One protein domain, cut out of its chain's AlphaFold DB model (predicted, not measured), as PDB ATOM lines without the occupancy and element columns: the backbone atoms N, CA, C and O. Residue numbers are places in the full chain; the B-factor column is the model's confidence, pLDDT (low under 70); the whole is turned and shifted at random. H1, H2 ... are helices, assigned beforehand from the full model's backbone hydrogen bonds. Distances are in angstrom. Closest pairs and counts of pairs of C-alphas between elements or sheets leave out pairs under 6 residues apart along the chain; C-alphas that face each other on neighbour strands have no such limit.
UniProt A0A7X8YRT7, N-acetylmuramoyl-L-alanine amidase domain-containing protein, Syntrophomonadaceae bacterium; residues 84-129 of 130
ATOM      1  N   TRP A  84      85.111 -58.115   6.903       76.62
ATOM      2  CA  TRP A  84      85.038 -56.930   6.052       76.62
ATOM      3  C   TRP A  84      83.648 -56.263   6.069       76.62
ATOM      4  O   TRP A  84      83.542 -55.037   6.009       76.62
ATOM      5  N   LYS A  85      82.562 -57.039   6.210       80.00
ATOM      6  CA  LYS A  85      81.206 -56.487   6.335       80.00
ATOM      7  C   LYS A  85      81.044 -55.701   7.634       80.00
ATOM      8  O   LYS A  85      80.460 -54.617   7.638       80.00
ATOM      9  N   ASN A  86      81.597 -56.223   8.727       84.25
ATOM     10  CA  ASN A  86      81.599 -55.539  10.018       84.25
ATOM     11  C   ASN A  86      82.491 -54.291   9.986       84.25
ATOM     12  O   ASN A  86      82.113 -53.267  10.550       84.25
ATOM     13  N   GLU A  87      83.626 -54.334   9.282       85.31
ATOM     14  CA  GLU A  87      84.497 -53.168   9.088       85.31
ATOM     15  C   GLU A  87      83.765 -52.013   8.389       85.31
ATOM     16  O   GLU A  87      83.870 -50.870   8.836       85.31
ATOM     17  N   ILE A  88      82.954 -52.297   7.361       85.00
ATOM     18  CA  ILE A  88      82.131 -51.279   6.685       85.00
ATOM     19  C   ILE A  88      81.106 -50.662   7.643       85.00
ATOM     20  O   ILE A  88      80.948 -49.440   7.659       85.00
ATOM     21  N   ILE A  89      80.418 -51.477   8.450       88.69
ATOM     22  CA  ILE A  89      79.444 -50.972   9.431       88.69
ATOM     23  C   ILE A  89      80.132 -50.090  10.481       88.69
ATOM     24  O   ILE A  89      79.653 -48.993  10.781       88.69
ATOM     25  N   LEU A  90      81.278 -50.527  11.010       88.06
ATOM     26  CA  LEU A  90      82.060 -49.757  11.981       88.06
ATOM     27  C   LEU A  90      82.518 -48.419  11.396       88.06
ATOM     28  O   LEU A  90      82.389 -47.378  12.045       88.06
ATOM     29  N   GLU A  91      83.013 -48.439  10.162       85.69
ATOM     30  CA  GLU A  91      83.476 -47.257   9.451       85.69
ATOM     31  C   GLU A  91      82.343 -46.264   9.185       85.69
ATOM     32  O   GLU A  91      82.458 -45.086   9.535       85.69
ATOM     33  N   ALA A  92      81.227 -46.737   8.622       87.44
ATOM     34  CA  ALA A  92      80.061 -45.916   8.318       87.44
ATOM     35  C   ALA A  92      79.521 -45.227   9.580       87.44
ATOM     36  O   ALA A  92      79.149 -44.052   9.537       87.44
ATOM     37  N   ARG A  93      79.544 -45.918  10.725       90.94
ATOM     38  CA  ARG A  93      79.183 -45.328  12.018       90.94
ATOM     39  C   ARG A  93      80.211 -44.303  12.489       90.94
ATOM     40  O   ARG A  93      79.845 -43.224  12.951       90.94
ATOM     41  N   ARG A  94      81.503 -44.613  12.364       88.12
ATOM     42  CA  ARG A  94      82.598 -43.725  12.778       88.12
ATOM     43  C   ARG A  94      82.570 -42.384  12.044       88.12
ATOM     44  O   ARG A  94      82.861 -41.362  12.659       88.12
ATOM     45  N   ILE A  95      82.235 -42.381  10.754       84.06
ATOM     46  CA  ILE A  95      82.107 -41.151   9.951       84.06
ATOM     47  C   ILE A  95      80.726 -40.488  10.070       84.06
ATOM     48  O   ILE A  95      80.488 -39.463   9.437       84.06
ATOM     49  N   GLY A  96      79.818 -41.067  10.859       86.50
ATOM     50  CA  GLY A  96      78.465 -40.560  11.069       86.50
ATOM     51  C   GLY A  96      77.489 -40.827   9.923       86.50
ATOM     52  O   GLY A  96      76.369 -40.348   9.990       86.50
ATOM     53  N   LEU A  97      77.860 -41.600   8.894       88.94
ATOM     54  CA  LEU A  97      76.974 -41.936   7.770       88.94
ATOM     55  C   LEU A  97      75.727 -42.711   8.230       88.94
ATOM     56  O   LEU A  97      74.635 -42.512   7.697       88.94
ATOM     57  N   ILE A  98      75.904 -43.577   9.227       91.38
ATOM     58  CA  ILE A  98      74.838 -44.244   9.981       91.38
ATOM     59  C   ILE A  98      74.998 -43.912  11.466       91.38
ATOM     60  O   ILE A  98      76.108 -43.676  11.943       91.38
ATOM     61  N   LEU A  99      73.891 -43.892  12.205       85.69
ATOM     62  CA  LEU A  99      73.889 -43.511  13.624       85.69
ATOM     63  C   LEU A  99      73.854 -44.720  14.565       85.69
ATOM     64  O   LEU A  99      74.359 -44.649  15.686       85.69
ATOM     65  N   GLU A 100      73.273 -45.823  14.104       86.44
ATOM     66  CA  GLU A 100      73.046 -47.037  14.884       86.44
ATOM     67  C   GLU A 100      73.918 -48.189  14.369       86.44
ATOM     68  O   GLU A 100      74.494 -48.135  13.282       86.44
ATOM     69  N   GLU A 101      74.067 -49.219  15.197       86.25
ATOM     70  CA  GLU A 101      74.756 -50.450  14.819       86.25
ATOM     71  C   GLU A 101      73.788 -51.371  14.071       86.25
ATOM     72  O   GLU A 101      72.639 -51.532  14.484       86.25
ATOM     73  N   HIS A 102      74.250 -51.975  12.978       86.62
ATOM     74  CA  HIS A 102      73.425 -52.816  12.116       86.62
ATOM     75  C   HIS A 102      74.109 -54.156  11.846       86.62
ATOM     76  O   HIS A 102      75.322 -54.211  11.639       86.62
ATOM     77  N   GLN A 103      73.324 -55.235  11.821       86.56
ATOM     78  CA  GLN A 103      73.776 -56.541  11.343       86.56
ATOM     79  C   GLN A 103      73.987 -56.467   9.823       86.56
ATOM     80  O   GLN A 103      73.039 -56.133   9.111       86.56
ATOM     81  N   PRO A 104      75.184 -56.779   9.293       86.44
ATOM     82  CA  PRO A 104      75.467 -56.545   7.878       86.44
ATOM     83  C   PRO A 104      74.587 -57.325   6.893       86.44
ATOM     84  O   PRO A 104      74.343 -56.852   5.786       86.44
ATOM     85  N   ASP A 105      74.116 -58.508   7.291       84.75
ATOM     86  CA  ASP A 105      73.284 -59.378   6.451       84.75
ATOM     87  C   ASP A 105      71.772 -59.172   6.684       84.75
ATOM     88  O   ASP A 105      70.945 -59.842   6.061       84.75
ATOM     89  N   GLU A 106      71.385 -58.239   7.564       87.06
ATOM     90  CA  GLU A 106      69.980 -57.897   7.782       87.06
ATOM     91  C   GLU A 106      69.432 -57.042   6.618       87.06
ATOM     92  O   GLU A 106      70.025 -56.020   6.258       87.06
ATOM     93  N   PRO A 107      68.277 -57.399   6.022       86.69
ATOM     94  CA  PRO A 107      67.665 -56.593   4.971       86.69
ATOM     95  C   PRO A 107      67.295 -55.181   5.444       86.69
ATOM     96  O   PRO A 107      66.462 -54.998   6.330       86.69
ATOM     97  N   ALA A 108      67.835 -54.161   4.777       86.31
ATOM     98  CA  ALA A 108      67.495 -52.773   5.069       86.31
ATOM     99  C   ALA A 108      66.074 -52.401   4.600       86.31
ATOM    100  O   ALA A 108      65.660 -52.669   3.467       86.31
ATOM    101  N   HIS A 109      65.334 -51.678   5.443       90.06
ATOM    102  CA  HIS A 109      64.063 -51.082   5.039       90.06
ATOM    103  C   HIS A 109      64.266 -49.927   4.042       90.06
ATOM    104  O   HIS A 109      65.204 -49.141   4.154       90.06
ATOM    105  N   LYS A 110      63.320 -49.739   3.106       91.00
ATOM    106  CA  LYS A 110      63.392 -48.667   2.088       91.00
ATOM    107  C   LYS A 110      63.587 -47.268   2.687       91.00
ATOM    108  O   LYS A 110      64.339 -46.473   2.138       91.00
ATOM    109  N   TRP A 111      62.911 -46.966   3.795       95.62
ATOM    110  CA  TRP A 111      63.019 -45.659   4.450       95.62
ATOM    111  C   TRP A 111      64.413 -45.431   5.053       95.62
ATOM    112  O   TRP A 111      64.899 -44.306   5.020       95.62
ATOM    113  N   PHE A 112      65.072 -46.485   5.545       93.50
ATOM    114  CA  PHE A 112      66.421 -46.405   6.103       93.50
ATOM    115  C   PHE A 112      67.433 -46.057   5.012       93.50
ATOM    116  O   PHE A 112      68.215 -45.123   5.167       93.50
ATOM    117  N   VAL A 113      67.339 -46.726   3.857       90.19
ATOM    118  CA  VAL A 113      68.180 -46.417   2.688       90.19
ATOM    119  C   VAL A 113      68.027 -44.947   2.278       90.19
ATOM    120  O   VAL A 113      69.018 -44.272   2.001       90.19
ATOM    121  N   LEU A 114      66.796 -44.421   2.288       92.62
ATOM    122  CA  LEU A 114      66.542 -43.006   2.005       92.62
ATOM    123  C   LEU A 114      67.132 -42.076   3.074       92.62
ATOM    124  O   LEU A 114      67.697 -41.046   2.716       92.62
ATOM    125  N   ALA A 115      67.043 -42.431   4.357       91.12
ATOM    126  CA  ALA A 115      67.610 -41.635   5.445       91.12
ATOM    127  C   ALA A 115      69.140 -41.515   5.333       91.12
ATOM    128  O   ALA A 115      69.671 -40.407   5.409       91.12
ATOM    129  N   VAL A 116      69.840 -42.622   5.056       92.00
ATOM    130  CA  VAL A 116      71.298 -42.620   4.832       92.00
ATOM    131  C   VAL A 116      71.668 -41.759   3.620       92.00
ATOM    132  O   VAL A 116      72.594 -40.949   3.687       92.00
ATOM    133  N   ALA A 117      70.912 -41.868   2.521       91.62
ATOM    134  CA  ALA A 117      71.132 -41.043   1.332       91.62
ATOM    135  C   ALA A 117      70.932 -39.543   1.613       91.62
ATOM    136  O   ALA A 117      71.704 -38.714   1.133       91.62
ATOM    137  N   MET A 118      69.921 -39.182   2.408       90.62
ATOM    138  CA  MET A 118      69.710 -37.795   2.830       90.62
ATOM    139  C   MET A 118      70.871 -37.286   3.685       90.62
ATOM    140  O   MET A 118      71.356 -36.183   3.436       90.62
ATOM    141  N   HIS A 119      71.361 -38.100   4.619       87.50
ATOM    142  CA  HIS A 119      72.482 -37.717   5.472       87.50
ATOM    143  C   HIS A 119      73.773 -37.498   4.670       87.50
ATOM    144  O   HIS A 119      74.467 -36.500   4.857       87.50
ATOM    145  N   LEU A 120      74.045 -38.353   3.679       88.38
ATOM    146  CA  LEU A 120      75.147 -38.150   2.737       88.38
ATOM    147  C   LEU A 120      75.045 -36.799   2.007       88.38
ATOM    148  O   LEU A 120      76.034 -36.075   1.895       88.38
ATOM    149  N   LEU A 121      73.853 -36.435   1.521       89.50
ATOM    150  CA  LEU A 121      73.639 -35.148   0.852       89.50
ATOM    151  C   LEU A 121      73.864 -33.957   1.794       89.50
ATOM    152  O   LEU A 121      74.350 -32.917   1.350       89.50
ATOM    153  N   GLU A 122      73.515 -34.085   3.072       86.50
ATOM    154  CA  GLU A 122      73.790 -33.065   4.089       86.50
ATOM    155  C   GLU A 122      75.291 -32.911   4.342       86.50
ATOM    156  O   GLU A 122      75.790 -31.788   4.313       86.50
ATOM    157  N   LEU A 123      76.023 -34.019   4.495       81.50
ATOM    158  CA  LEU A 123      77.477 -34.007   4.674       81.50
ATOM    159  C   LEU A 123      78.191 -33.339   3.490       81.50
ATOM    160  O   LEU A 123      79.059 -32.489   3.691       81.50
ATOM    161  N   ILE A 124      77.778 -33.657   2.258       86.25
ATOM    162  CA  ILE A 124      78.322 -33.032   1.041       86.25
ATOM    163  C   ILE A 124      78.014 -31.531   1.012       86.25
ATOM    164  O   ILE A 124      78.888 -30.731   0.681       86.25
ATOM    165  N   LYS A 125      76.788 -31.128   1.373       83.69
ATOM    166  CA  LYS A 125      76.422 -29.707   1.443       83.69
ATOM    167  C   LYS A 125      77.267 -28.967   2.473       83.69
ATOM    168  O   LYS A 125      77.755 -27.892   2.158       83.69
ATOM    169  N   ILE A 126      77.453 -29.523   3.668       73.12
ATOM    170  CA  ILE A 126      78.229 -28.894   4.748       73.12
ATOM    171  C   ILE A 126      79.706 -28.758   4.352       73.12
ATOM    172  O   ILE A 126      80.288 -27.694   4.541       73.12
ATOM    173  N   GLY A 127      80.291 -29.795   3.744       61.41
ATOM    174  CA  GLY A 127      81.677 -29.769   3.263       61.41
ATOM    175  C   GLY A 127      81.937 -28.785   2.115       61.41
ATOM    176  O   GLY A 127      83.080 -28.414   1.896       61.41
ATOM    177  N   ALA A 128      80.899 -28.330   1.406       56.00
ATOM    178  CA  ALA A 128      81.017 -27.325   0.346       56.00
ATOM    179  C   ALA A 128      81.045 -25.866   0.859       56.00
ATOM    180  O   ALA A 128      81.242 -24.951   0.059       56.00
ATOM    181  N   PHE A 129      80.828 -25.635   2.162       48.50
ATOM    182  CA  PHE A 129      80.845 -24.306   2.797       48.50
ATOM    183  C   PHE A 129      82.035 -24.082   3.755       48.50
ATOM    184  O   PHE A 129      82.086 -23.037   4.409       48.50
TER     185      PHE A 129
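This is residues 84 to 129 of the 130 residues of the protein "N-acetylmuramoyl-L-alanine amidase domain-containing protein" of Syntrophomonadaceae bacterium (UniProt A0A7X8YRT7). A long helix, H2, and a shorter one, H1, are held apart, and the chain from H1 folds back between them before it swings round in a wide loop to the start of H2. Residues 106 to 111 and the far end, residues 124 to 129, stick out. The printed part has 46 residues with two named helices, H1 then H2, and no named strand, in the class all helix. It is elongated, 36 by 22 by 14 A, and only just loose, close to compact, with a radius of gyration of the C-alphas of 11.5 A.

H2, residues 110 to 127, is 26.3 A long and ends at C-alpha 127 (81.677, -29.769, 3.263). H1, residues 84 to 94, is 15.0 A long and begins at C-alpha 84 (85.038, -56.930, 6.052).

H2 and H1 are apart. Every O i to N i+4 pair is within hydrogen-bond range in both.

The C-alphas of Asp 105 and Phe 129, the two farthest apart, are 36.1 A apart. The printed part has no cut. The link, residues 95 to 109, is long. The pLDDT is under 70 at residues 127 to 129.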